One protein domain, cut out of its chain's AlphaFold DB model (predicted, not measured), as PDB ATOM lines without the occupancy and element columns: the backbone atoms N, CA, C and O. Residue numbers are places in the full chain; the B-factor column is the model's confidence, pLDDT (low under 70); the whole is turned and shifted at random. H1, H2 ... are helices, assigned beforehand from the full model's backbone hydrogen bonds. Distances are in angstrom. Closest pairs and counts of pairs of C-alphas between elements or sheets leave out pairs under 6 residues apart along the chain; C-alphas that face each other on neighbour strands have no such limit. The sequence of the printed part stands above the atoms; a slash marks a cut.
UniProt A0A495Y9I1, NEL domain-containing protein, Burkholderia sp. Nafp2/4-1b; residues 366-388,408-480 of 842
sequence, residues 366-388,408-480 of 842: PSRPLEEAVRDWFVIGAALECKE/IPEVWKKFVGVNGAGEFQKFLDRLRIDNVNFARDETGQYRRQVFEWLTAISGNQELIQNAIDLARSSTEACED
ATOM      1  N   PRO A 366     266.055  81.880 199.881       58.25
ATOM      2  CA  PRO A 366     265.968  81.449 198.493       58.25
ATOM      3  C   PRO A 366     267.359  81.248 197.879       58.25
ATOM      4  O   PRO A 366     268.264  82.060 198.061       58.25
ATOM      5  N   SER A 367     267.529  80.152 197.137       65.31
ATOM      6  CA  SER A 367     268.773  79.870 196.416       65.31
ATOM      7  C   SER A 367     268.928  80.851 195.257       65.31
ATOM      8  O   SER A 367     268.025  80.959 194.428       65.31
ATOM      9  N   ARG A 368     270.081  81.515 195.168       78.25
ATOM     10  CA  ARG A 368     270.427  82.432 194.071       78.25
ATOM     11  C   ARG A 368     271.906  82.300 193.684       78.25
ATOM     12  O   ARG A 368     272.643  81.618 194.396       78.25
ATOM     13  N   PRO A 369     272.366  82.887 192.566       83.00
ATOM     14  CA  PRO A 369     273.776  82.834 192.188       83.00
ATOM     15  C   PRO A 369     274.680  83.472 193.252       83.00
ATOM     16  O   PRO A 369     274.356  84.525 193.800       83.00
ATOM     17  N   LEU A 370     275.845  82.862 193.507       84.12
ATOM     18  CA  LEU A 370     276.828  83.369 194.476       84.12
ATOM     19  C   LEU A 370     277.248  84.815 194.171       84.12
ATOM     20  O   LEU A 370     277.412  85.618 195.086       84.12
ATOM     21  N   GLU A 371     277.374  85.154 192.890       83.50
ATOM     22  CA  GLU A 371     277.747  86.497 192.441       83.50
ATOM     23  C   GLU A 371     276.785  87.567 192.959       83.50
ATOM     24  O   GLU A 371     277.218  88.636 193.379       83.50
ATOM     25  N   GLU A 372     275.484  87.277 192.991       82.06
ATOM     26  CA  GLU A 372     274.498  88.232 193.492       82.06
ATOM     27  C   GLU A 372     274.626  88.440 195.001       82.06
ATOM     28  O   GLU A 372     274.517  89.570 195.474       82.06
ATOM     29  N   ALA A 373     274.901  87.370 195.751       83.94
ATOM     30  CA  ALA A 373     275.126  87.460 197.189       83.94
ATOM     31  C   ALA A 373     276.367  88.288 197.526       83.94
ATOM     32  O   ALA A 373     276.295  89.172 198.377       83.94
ATOM     33  N   VAL A 374     277.475  88.066 196.815       85.75
ATOM     34  CA  VAL A 374     278.702  88.853 196.988       85.75
ATOM     35  C   VAL A 374     278.471  90.312 196.590       85.75
ATOM     36  O   VAL A 374     278.808  91.212 197.357       85.75
ATOM     37  N   ARG A 375     277.845  90.566 195.433       84.31
ATOM     38  CA  ARG A 375     277.572  91.922 194.931       84.31
ATOM     39  C   ARG A 375     276.861  92.789 195.954       84.31
ATOM     40  O   ARG A 375     277.211  93.954 196.118       84.31
ATOM     41  N   ASP A 376     275.876  92.230 196.643       83.06
ATOM     42  CA  ASP A 376     275.070  93.011 197.569       83.06
ATOM     43  C   ASP A 376     275.885  93.519 198.768       83.06
ATOM     44  O   ASP A 376     275.645  94.630 199.237       83.06
ATOM     45  N   TRP A 377     276.897  92.769 199.216       84.00
ATOM     46  CA  TRP A 377     277.834  93.235 200.242       84.00
ATOM     47  C   TRP A 377     278.777  94.334 199.732       84.00
ATOM     48  O   TRP A 377     279.054  95.277 200.470       84.00
ATOM     49  N   PHE A 378     279.207  94.283 198.467       83.56
ATOM     50  CA  PHE A 378     279.993  95.363 197.847       83.56
ATOM     51  C   PHE A 378     279.170  96.643 197.635       83.56
ATOM     52  O   PHE A 378     279.689  97.744 197.812       83.56
ATOM     53  N   VAL A 379     277.876  96.521 197.320       81.12
ATOM     54  CA  VAL A 379     276.943  97.664 197.271       81.12
ATOM     55  C   VAL A 379     276.811  98.314 198.649       81.12
ATOM     56  O   VAL A 379     276.846  99.539 198.759       81.12
ATOM     57  N   ILE A 380     276.689  97.504 199.706       79.50
ATOM     58  CA  ILE A 380     276.639  97.996 201.089       79.50
ATOM     59  C   ILE A 380     277.939  98.725 201.455       79.50
ATOM     60  O   ILE A 380     277.867  99.827 201.996       79.50
ATOM     61  N   GLY A 381     279.103  98.153 201.132       76.81
ATOM     62  CA  GLY A 381     280.410  98.776 201.368       76.81
ATOM     63  C   GLY A 381     280.543 100.146 200.701       76.81
ATOM     64  O   GLY A 381     280.799 101.139 201.381       76.81
ATOM     65  N   ALA A 382     280.232 100.233 199.405       75.56
ATOM     66  CA  ALA A 382     280.273 101.490 198.657       75.56
ATOM     67  C   ALA A 382     279.349 102.570 199.259       75.56
ATOM     68  O   ALA A 382     279.708 103.747 199.331       75.56
ATOM     69  N   ALA A 383     278.165 102.180 199.743       74.12
ATOM     70  CA  ALA A 383     277.245 103.100 200.408       74.12
ATOM     71  C   ALA A 383     277.767 103.600 201.771       74.12
ATOM     72  O   ALA A 383     277.440 104.720 202.172       74.12
ATOM     73  N   LEU A 384     278.561 102.795 202.487       73.00
ATOM     74  CA  LEU A 384     279.196 103.187 203.750       73.00
ATOM     75  C   LEU A 384     280.365 104.153 203.519       73.00
ATOM     76  O   LEU A 384     280.467 105.148 204.232       73.00
ATOM     77  N   GLU A 385     281.187 103.923 202.495       70.69
ATOM     78  CA  GLU A 385     282.294 104.818 202.110       70.69
ATOM     79  C   GLU A 385     281.788 106.204 201.651       70.69
ATOM     80  O   GLU A 385     282.347 107.247 202.004       70.69
ATOM     81  N   CYS A 386     280.658 106.248 200.932       62.56
ATOM     82  CA  CYS A 386     280.018 107.502 200.508       62.56
ATOM     83  C   CYS A 386     279.437 108.331 201.672       62.56
ATOM     84  O   CYS A 386     279.222 109.537 201.529       62.56
ATOM     85  N   LYS A 387     279.146 107.707 202.821       61.53
ATOM     86  CA  LYS A 387     278.653 108.413 204.016       61.53
ATOM     87  C   LYS A 387     279.777 109.072 204.812       61.53
ATOM     88  O   LYS A 387     279.549 110.127 205.393       61.53
ATOM     89  N   GLU A 388     280.978 108.500 204.819       57.59
ATOM     90  CA  GLU A 388     282.122 109.053 205.561       57.59
ATOM     91  C   GLU A 388     282.755 110.260 204.870       57.59
ATOM     92  O   GLU A 388     283.170 111.214 205.528       57.59
ATOM     93  N   ILE A 408     282.064  93.474 190.920       72.44
ATOM     94  CA  ILE A 408     282.477  92.337 191.744       72.44
ATOM     95  C   ILE A 408     283.898  91.946 191.309       72.44
ATOM     96  O   ILE A 408     284.135  91.844 190.100       72.44
ATOM     97  N   PRO A 409     284.833  91.672 192.237       77.06
ATOM     98  CA  PRO A 409     286.144  91.163 191.858       77.06
ATOM     99  C   PRO A 409     286.018  89.906 190.977       77.06
ATOM    100  O   PRO A 409     285.365  88.935 191.362       77.06
ATOM    101  N   GLU A 410     286.666  89.900 189.802       78.12
ATOM    102  CA  GLU A 410     286.584  88.819 188.792       78.12
ATOM    103  C   GLU A 410     286.922  87.424 189.351       78.12
ATOM    104  O   GLU A 410     286.521  86.400 188.800       78.12
ATOM    105  N   VAL A 411     287.649  87.369 190.471       79.19
ATOM    106  CA  VAL A 411     287.974  86.128 191.181       79.19
ATOM    107  C   VAL A 411     286.722  85.348 191.593       79.19
ATOM    108  O   VAL A 411     286.724  84.126 191.469       79.19
ATOM    109  N   TRP A 412     285.637  86.020 191.994       81.50
ATOM    110  CA  TRP A 412     284.415  85.369 192.477       81.50
ATOM    111  C   TRP A 412     283.671  84.623 191.372       81.50
ATOM    112  O   TRP A 412     283.083  83.575 191.634       81.50
ATOM    113  N   LYS A 413     283.791  85.082 190.119       80.56
ATOM    114  CA  LYS A 413     283.220  84.390 188.954       80.56
ATOM    115  C   LYS A 413     283.848  83.012 188.734       80.56
ATOM    116  O   LYS A 413     283.193  82.101 188.242       80.56
ATOM    117  N   LYS A 414     285.110  82.820 189.146       82.44
ATOM    118  CA  LYS A 414     285.812  81.524 189.053       82.44
ATOM    119  C   LYS A 414     285.290  80.487 190.050       82.44
ATOM    120  O   LYS A 414     285.505  79.298 189.843       82.44
ATOM    121  N   PHE A 415     284.621  80.928 191.116       80.38
ATOM    122  CA  PHE A 415     284.055  80.052 192.144       80.38
ATOM    123  C   PHE A 415     282.583  79.698 191.888       80.38
ATOM    124  O   PHE A 415     281.986  78.926 192.641       80.38
ATOM    125  N   VAL A 416     281.997  80.196 190.796       75.62
ATOM    126  CA  VAL A 416     280.662  79.789 190.354       75.62
ATOM    127  C   VAL A 416     280.695  78.325 189.919       75.62
ATOM    128  O   VAL A 416     281.427  77.945 189.009       75.62
ATOM    129  N   GLY A 417     279.896  77.490 190.588       70.88
ATOM    130  CA  GLY A 417     279.826  76.049 190.323       70.88
ATOM    131  C   GLY A 417     280.887  75.205 191.038       70.88
ATOM    132  O   GLY A 417     280.894  73.987 190.870       70.88
ATOM    133  N   VAL A 418     281.751  75.812 191.863       81.50
ATOM    134  CA  VAL A 418     282.634  75.065 192.770       81.50
ATOM    135  C   VAL A 418     281.794  74.371 193.846       81.50
ATOM    136  O   VAL A 418     280.786  74.902 194.318       81.50
ATOM    137  N   ASN A 419     282.196  73.160 194.231       76.75
ATOM    138  CA  ASN A 419     281.530  72.405 195.290       76.75
ATOM    139  C   ASN A 419     281.527  73.217 196.604       76.75
ATOM    140  O   ASN A 419     282.589  73.636 197.059       76.75
ATOM    141  N   GLY A 420     280.354  73.458 197.196       74.94
ATOM    142  CA  GLY A 420     280.189  74.320 198.377       74.94
ATOM    143  C   GLY A 420     279.787  75.777 198.088       74.94
ATOM    144  O   GLY A 420     279.458  76.519 199.014       74.94
ATOM    145  N   ALA A 421     279.795  76.229 196.827       81.75
ATOM    146  CA  ALA A 421     279.488  77.625 196.491       81.75
ATOM    147  C   ALA A 421     278.036  78.028 196.824       81.75
ATOM    148  O   ALA A 421     277.783  79.172 197.203       81.75
ATOM    149  N   GLY A 422     277.080  77.099 196.711       78.94
ATOM    150  CA  GLY A 422     275.678  77.349 197.067       78.94
ATOM    151  C   GLY A 422     275.472  77.480 198.578       78.94
ATOM    152  O   GLY A 422     274.668  78.282 199.046       78.94
ATOM    153  N   GLU A 423     276.231  76.723 199.358       78.50
ATOM    154  CA  GLU A 423     276.274  76.766 200.815       78.50
ATOM    155  C   GLU A 423     276.862  78.091 201.305       78.50
ATOM    156  O   GLU A 423     276.291  78.738 202.184       78.50
ATOM    157  N   PHE A 424     277.948  78.544 200.674       84.94
ATOM    158  CA  PHE A 424     278.541  79.852 200.947       84.94
ATOM    159  C   PHE A 424     277.610  81.012 200.555       84.94
ATOM    160  O   PHE A 424     277.474  81.972 201.311       84.94
ATOM    161  N   GLN A 425     276.883  80.908 199.435       86.00
ATOM    162  CA  GLN A 425     275.850  81.885 199.068       86.00
ATOM    163  C   GLN A 425     274.752  81.988 200.135       86.00
ATOM    164  O   GLN A 425     274.425  83.089 200.580       86.00
ATOM    165  N   LYS A 426     274.202  80.849 200.578       76.56
ATOM    166  CA  LYS A 426     273.190  80.819 201.646       76.56
ATOM    167  C   LYS A 426     273.720  81.431 202.938       76.56
ATOM    168  O   LYS A 426     272.984  82.134 203.625       76.56
ATOM    169  N   PHE A 427     274.987  81.182 203.261       81.25
ATOM    170  CA  PHE A 427     275.652  81.786 204.409       81.25
ATOM    171  C   PHE A 427     275.708  83.320 204.306       81.25
ATOM    172  O   PHE A 427     275.270  83.998 205.235       81.25
ATOM    173  N   LEU A 428     276.162  83.873 203.174       80.50
ATOM    174  CA  LEU A 428     276.230  85.325 202.955       80.50
ATOM    175  C   LEU A 428     274.860  86.001 203.030       80.50
ATOM    176  O   LEU A 428     274.734  87.092 203.588       80.50
ATOM    177  N   ASP A 429     273.829  85.357 202.493       76.50
ATOM    178  CA  ASP A 429     272.483  85.912 202.542       76.50
ATOM    179  C   ASP A 429     271.887  85.845 203.943       76.50
ATOM    180  O   ASP A 429     271.224  86.791 204.363       76.50
ATOM    181  N   ARG A 430     272.180  84.792 204.712       73.56
ATOM    182  CA  ARG A 430     271.787  84.719 206.125       73.56
ATOM    183  C   ARG A 430     272.493  85.769 206.977       73.56
ATOM    184  O   ARG A 430     271.844  86.368 207.830       73.56
ATOM    185  N   LEU A 431     273.776  86.050 206.723       74.56
ATOM    186  CA  LEU A 431     274.494  87.152 207.381       74.56
ATOM    187  C   LEU A 431     273.814  88.510 207.151       74.56
ATOM    188  O   LEU A 431     273.939  89.396 207.990       74.56
ATOM    189  N   ARG A 432     273.100  88.677 206.032       74.06
ATOM    190  CA  ARG A 432     272.438  89.933 205.668       74.06
ATOM    191  C   ARG A 432     270.974  89.998 206.100       74.06
ATOM    192  O   ARG A 432     270.524  91.024 206.588       74.06
ATOM    193  N   ILE A 433     270.206  88.945 205.839       63.94
ATOM    194  CA  ILE A 433     268.739  88.954 205.950       63.94
ATOM    195  C   ILE A 433     268.299  88.567 207.364       63.94
ATOM    196  O   ILE A 433     267.390  89.187 207.914       63.94
ATOM    197  N   ASP A 434     268.968  87.580 207.964       56.22
ATOM    198  CA  ASP A 434     268.494  86.925 209.187       56.22
ATOM    199  C   ASP A 434     269.379  87.170 210.416       56.22
ATOM    200  O   ASP A 434     269.059  86.703 211.514       56.22
ATOM    201  N   ASN A 435     270.464  87.935 210.266       59.88
ATOM    202  CA  ASN A 435     271.402  88.229 211.345       59.88
ATOM    203  C   ASN A 435     271.007  89.491 212.133       59.88
ATOM    204  O   ASN A 435     270.823  90.570 211.569       59.88
ATOM    205  N   VAL A 436     270.943  89.381 213.464       55.28
ATOM    206  CA  VAL A 436     270.642  90.521 214.352       55.28
ATOM    207  C   VAL A 436     271.725  91.576 214.329       55.28
ATOM    208  O   VAL A 436     271.393  92.750 214.423       55.28
ATOM    209  N   ASN A 437     272.982  91.183 214.122       60.50
ATOM    210  CA  ASN A 437     274.067  92.137 213.936       60.50
ATOM    211  C   ASN A 437     273.793  93.028 212.736       60.50
ATOM    212  O   ASN A 437     273.947  94.230 212.838       60.50
ATOM    213  N   PHE A 438     273.294  92.480 211.625       61.38
ATOM    214  CA  PHE A 438     272.929  93.305 210.476       61.38
ATOM    215  C   PHE A 438     271.757  94.247 210.788       61.38
ATOM    216  O   PHE A 438     271.774  95.409 210.388       61.38
ATOM    217  N   ALA A 439     270.745  93.759 211.513       56.56
ATOM    218  CA  ALA A 439     269.544  94.527 211.834       56.56
ATOM    219  C   ALA A 439     269.765  95.631 212.889       56.56
ATOM    220  O   ALA A 439     269.098  96.660 212.825       56.56
ATOM    221  N   ARG A 440     270.665  95.415 213.859       58.41
ATOM    222  CA  ARG A 440     270.953  96.333 214.978       58.41
ATOM    223  C   ARG A 440     272.194  97.202 214.781       58.41
ATOM    224  O   ARG A 440     272.482  98.042 215.626       58.41
ATOM    225  N   ASP A 441     272.921  97.027 213.682       61.41
ATOM    226  CA  ASP A 441     274.125  97.794 213.358       61.41
ATOM    227  C   ASP A 441     273.794  99.242 212.961       61.41
ATOM    228  O   ASP A 441     273.881  99.618 211.795       61.41
ATOM    229  N   GLU A 442     273.393 100.076 213.923       59.41
ATOM    230  CA  GLU A 442     273.075 101.496 213.710       59.41
ATOM    231  C   GLU A 442     274.283 102.288 213.182       59.41
ATOM    232  O   GLU A 442     274.124 103.186 212.352       59.41
ATOM    233  N   THR A 443     275.496 101.919 213.610       62.38
ATOM    234  CA  THR A 443     276.758 102.580 213.241       62.38
ATOM    235  C   THR A 443     277.325 102.119 211.896       62.38
ATOM    236  O   THR A 443     278.185 102.797 211.338       62.38
ATOM    237  N   GLY A 444     276.850 101.001 211.337       66.56
ATOM    238  CA  GLY A 444     277.359 100.445 210.077       66.56
ATOM    239  C   GLY A 444     278.679  99.672 210.213       66.56
ATOM    240  O   GLY A 444     279.255  99.266 209.201       66.56
ATOM    241  N   GLN A 445     279.181  99.479 211.435       69.50
ATOM    242  CA  GLN A 445     280.482  98.874 211.712       69.50
ATOM    243  C   GLN A 445     280.502  97.381 211.371       69.50
ATOM    244  O   GLN A 445     281.463  96.903 210.772       69.50
ATOM    245  N   TYR A 446     279.439  96.644 211.706       70.06
ATOM    246  CA  TYR A 446     279.344  95.221 211.368       70.06
ATOM    247  C   TYR A 446     279.307  95.020 209.850       70.06
ATOM    248  O   TYR A 446     280.021  94.183 209.297       70.06
ATOM    249  N   ARG A 447     278.516  95.843 209.153       75.19
ATOM    250  CA  ARG A 447     278.430  95.814 207.690       75.19
ATOM    251  C   ARG A 447     279.767  96.123 207.022       75.19
ATOM    252  O   ARG A 447     280.118  95.459 206.048       75.19
ATOM    253  N   ARG A 448     280.526  97.074 207.574       76.31
ATOM    254  CA  ARG A 448     281.885  97.382 207.124       76.31
ATOM    255  C   ARG A 448     282.835  96.204 207.323       76.31
ATOM    256  O   ARG A 448     283.513  95.842 206.373       76.31
ATOM    257  N   GLN A 449     282.824  95.561 208.490       76.06
ATOM    258  CA  GLN A 449     283.685  94.403 208.759       76.06
ATOM    259  C   GLN A 449     283.464  93.263 207.757       76.06
ATOM    260  O   GLN A 449     284.426  92.686 207.255       76.06
ATOM    261  N   VAL A 450     282.205  92.945 207.426       80.50
ATOM    262  CA  VAL A 450     281.904  91.893 206.439       80.50
ATOM    263  C   VAL A 450     282.399  92.276 205.044       80.50
ATOM    264  O   VAL A 450     282.968  91.442 204.338       80.50
ATOM    265  N   PHE A 451     282.226  93.539 204.658       82.25
ATOM    266  CA  PHE A 451     282.715  94.066 203.386       82.25
ATOM    267  C   PHE A 451     284.252  94.071 203.290       82.25
ATOM    268  O   PHE A 451     284.811  93.583 202.304       82.25
ATOM    269  N   GLU A 452     284.942  94.569 204.314       80.81
ATOM    270  CA  GLU A 452     286.406  94.590 204.388       80.81
ATOM    271  C   GLU A 452     286.975  93.171 204.369       80.81
ATOM    272  O   GLU A 452     287.923  92.895 203.637       80.81
ATOM    273  N   TRP A 453     286.343  92.239 205.084       85.75
ATOM    274  CA  TRP A 453     286.720  90.830 205.055       85.75
ATOM    275  C   TRP A 453     286.553  90.209 203.663       85.75
ATOM    276  O   TRP A 453     287.487  89.575 203.170       85.75
ATOM    277  N   LEU A 454     285.407  90.417 202.997       86.25
ATOM    278  CA  LEU A 454     285.183  89.935 201.625       86.25
ATOM    279  C   LEU A 454     286.231  90.500 200.661       86.25
ATOM    280  O   LEU A 454     286.719  89.789 199.778       86.25
ATOM    281  N   THR A 455     286.612  91.759 200.853       84.75
ATOM    282  CA  THR A 455     287.662  92.421 200.074       84.75
ATOM    283  C   THR A 455     289.035  91.804 200.354       84.75
ATOM    284  O   THR A 455     289.752  91.469 199.411       84.75
ATOM    285  N   ALA A 456     289.373  91.553 201.621       82.00
ATOM    286  CA  ALA A 456     290.641  90.952 202.028       82.00
ATOM    287  C   ALA A 456     290.825  89.534 201.463       82.00
ATOM    288  O   ALA A 456     291.872  89.221 200.892       82.00
ATOM    289  N   ILE A 457     289.796  88.680 201.540       85.88
ATOM    290  CA  ILE A 457     289.882  87.315 200.996       85.88
ATOM    291  C   ILE A 457     289.860  87.289 199.463       85.88
ATOM    292  O   ILE A 457     290.378  86.346 198.871       85.88
ATOM    293  N   SER A 458     289.327  88.326 198.800       85.12
ATOM    294  CA  SER A 458     289.287  88.409 197.328       85.12
ATOM    295  C   SER A 458     290.686  88.386 196.693       85.12
ATOM    296  O   SER A 458     290.830  88.020 195.526       85.12
ATOM    297  N   GLY A 459     291.730  88.734 197.453       81.19
ATOM    298  CA  GLY A 459     293.120  88.646 197.011       81.19
ATOM    299  C   GLY A 459     293.707  87.228 196.998       81.19
ATOM    300  O   GLY A 459     294.770  87.034 196.411       81.19
ATOM    301  N   ASN A 460     293.051  86.232 197.613       82.62
ATOM    302  CA  ASN A 460     293.610  84.888 197.769       82.62
ATOM    303  C   ASN A 460     292.578  83.766 197.537       82.62
ATOM    304  O   ASN A 460     291.650  83.560 198.317       82.62
ATOM    305  N   GLN A 461     292.803  82.961 196.493       85.81
ATOM    306  CA  GLN A 461     291.940  81.829 196.133       85.81
ATOM    307  C   GLN A 461     291.863  80.738 197.211       85.81
ATOM    308  O   GLN A 461     290.814  80.116 197.363       85.81
ATOM    309  N   GLU A 462     292.937  80.510 197.972       85.25
ATOM    310  CA  GLU A 462     292.956  79.521 199.056       85.25
ATOM    311  C   GLU A 462     292.055  79.953 200.220       85.25
ATOM    312  O   GLU A 462     291.319  79.134 200.768       85.25
ATOM    313  N   LEU A 463     292.050  81.248 200.558       85.88
ATOM    314  CA  LEU A 463     291.166  81.797 201.589       85.88
ATOM    315  C   LEU A 463     289.696  81.723 201.183       85.88
ATOM    316  O   LEU A 463     288.859  81.364 202.010       85.88
ATOM    317  N   ILE A 464     289.386  82.014 199.917       86.25
ATOM    318  CA  ILE A 464     288.025  81.869 199.384       86.25
ATOM    319  C   ILE A 464     287.576  80.408 199.483       86.25
ATOM    320  O   ILE A 464     286.488  80.135 199.987       86.25
ATOM    321  N   GLN A 465     288.423  79.460 199.071       86.81
ATOM    322  CA  GLN A 465     288.106  78.035 199.166       86.81
ATOM    323  C   GLN A 465     287.916  77.589 200.624       86.81
ATOM    324  O   GLN A 465     286.949  76.895 200.928       86.81
ATOM    325  N   ASN A 466     288.774  78.041 201.542       86.50
ATOM    326  CA  ASN A 466     288.637  77.757 202.970       86.50
ATOM    327  C   ASN A 466     287.322  78.319 203.542       86.50
ATOM    328  O   ASN A 466     286.617  77.625 204.270       86.50
ATOM    329  N   ALA A 467     286.938  79.544 203.167       86.69
ATOM    330  CA  ALA A 467     285.654  80.120 203.560       86.69
ATOM    331  C   ALA A 467     284.468  79.302 203.011       86.69
ATOM    332  O   ALA A 467     283.521  79.024 203.747       86.69
ATOM    333  N   ILE A 468     284.538  78.850 201.755       85.94
ATOM    334  CA  ILE A 468     283.524  77.976 201.149       85.94
ATOM    335  C   ILE A 468     283.410  76.649 201.912       85.94
ATOM    336  O   ILE A 468     282.303  76.224 202.247       85.94
ATOM    337  N   ASP A 469     284.533  76.010 202.239       84.50
ATOM    338  CA  ASP A 469     284.543  74.750 202.987       84.50
ATOM    339  C   ASP A 469     284.024  74.913 204.424       84.50
ATOM    340  O   ASP A 469     283.239  74.082 204.897       84.50
ATOM    341  N   LEU A 470     284.376  76.012 205.101       83.56
ATOM    342  CA  LEU A 470     283.833  76.359 206.416       83.56
ATOM    343  C   LEU A 470     282.314  76.558 206.352       83.56
ATOM    344  O   LEU A 470     281.591  75.978 207.169       83.56
ATOM    345  N   ALA A 471     281.809  77.294 205.359       80.88
ATOM    346  CA  ALA A 471     280.371  77.467 205.170       80.88
ATOM    347  C   ALA A 471     279.665  76.139 204.893       80.88
ATOM    348  O   ALA A 471     278.664  75.846 205.547       80.88
ATOM    349  N   ARG A 472     280.223  75.296 204.018       75.88
ATOM    350  CA  ARG A 472     279.679  73.970 203.697       75.88
ATOM    351  C   ARG A 472     279.533  73.094 204.939       75.88
ATOM    352  O   ARG A 472     278.454  72.551 205.181       75.88
ATOM    353  N   SER A 473     280.571  73.033 205.775       64.56
ATOM    354  CA  SER A 473     280.535  72.280 207.040       64.56
ATOM    355  C   SER A 473     279.459  72.789 208.009       64.56
ATOM    356  O   SER A 473     278.882  72.009 208.766       64.56
ATOM    357  N   SER A 474     279.142  74.085 207.949       61.03
ATOM    358  CA  SER A 474     278.135  74.710 208.805       61.03
ATOM    359  C   SER A 474     276.706  74.596 208.284       61.03
ATOM    360  O   SER A 474     275.778  74.589 209.077       61.03
ATOM    361  N   THR A 475     276.514  74.456 206.973       54.66
ATOM    362  CA  THR A 475     275.193  74.211 206.373       54.66
ATOM    363  C   THR A 475     274.820  72.729 206.340       54.66
ATOM    364  O   THR A 475     273.640  72.397 206.262       54.66
ATOM    365  N   GLU A 476     275.801  71.819 206.389       46.38
ATOM    366  CA  GLU A 476     275.551  70.376 206.496       46.38
ATOM    367  C   GLU A 476     275.153  69.952 207.923       46.38
ATOM    368  O   GLU A 476     274.425  68.963 208.071       46.38
ATOM    369  N   ALA A 477     275.578  70.713 208.942       41.41
ATOM    370  CA  ALA A 477     275.318  70.483 210.361       41.41
ATOM    371  C   ALA A 477     274.637  71.704 211.024       41.41
ATOM    372  O   ALA A 477     275.307  72.581 211.563       41.41
ATOM    373  N   CYS A 478     273.299  71.665 211.043       50.09
ATOM    374  CA  CYS A 478     272.356  72.562 211.739       50.09
ATOM    375  C   CYS A 478     272.214  73.996 211.192       50.09
ATOM    376  O   CYS A 478     273.166  74.649 210.779       50.09
ATOM    377  N   GLU A 479     270.975  74.496 211.209       45.94
ATOM    378  CA  GLU A 479     270.570  75.763 210.594       45.94
ATOM    379  C   GLU A 479     271.060  77.024 211.340       45.94
ATOM    380  O   GLU A 479     270.934  78.115 210.786       45.94
ATOM    381  N   ASP A 480     271.708  76.896 212.505       51.12
ATOM    382  CA  ASP A 480     271.937  78.011 213.444       51.12
ATOM    383  C   ASP A 480     273.405  78.491 213.558       51.12
ATOM    384  O   ASP A 480     273.725  79.408 214.312       51.12
TER     385      ASP A 480
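Overview. This is residues 366 to 388 and 408 to 480 of the 842 residues of the protein "NEL domain-containing protein" of Burkholderia sp. Nafp2/4-1b (UniProt A0A495Y9I1). Two layers of helices cross: H5 crosses H1, and H6 crosses H3, with H1 and H3 in one layer, H5 and H6 in the other. The 96 printed residues, class all helix, have helices H1 to H6 in order and no named strand; compact, radius of gyration of the C-alphas 13.2 A, spans 38 by 30 by 21 A.

Along the chain. Find C-alpha 370 at (276.828, 83.369, 194.476); H1 runs 28.5 A to residue 388. Then come H2, 412 to 415; H3, 421 to 433; H4, 436 to 440; H5, 445 to 458; and H6, 461 to 476, 22.5 A, ending at (275.551, 70.376, 206.496).

Arrangement. H1 touches H5, the hub, with residues 377 to 384 alone, at a steep tilt of 55 degrees, opposite ways; closest C-alphas, Gly 381 and Phe 451, 5.6 A. H1 touches H3 with residues 370 to 374 alone; closest C-alphas, Leu 370 and Gln 425, 4.9 A. H3 touches H6, about perpendicular at 76 degrees; closest C-alphas, Phe 424 and Ala 471, 5.2 A. H5 only just touches H4 (closest C-alphas Asn 437 and Tyr 446, 6.6 A) and H6 (Ile 457 and Leu 463, 5.7 A), each only at the corner, with 3 pairs of C-alphas within 8 A. H2 is near H6. Every O i to N i+4 pair is within hydrogen-bond range in H3 to H6, 13 of 15 in H1; H2 is too short for one.

Size, cuts and confidence. Across the cut, residues 389 to 407 unprinted, C-alphas 388 and 408 are 21.7 A apart; the other links are tight. Look for pLDDT under 70 at 366 to 367, 386 to 388, 433 to 445 and 473 to 480.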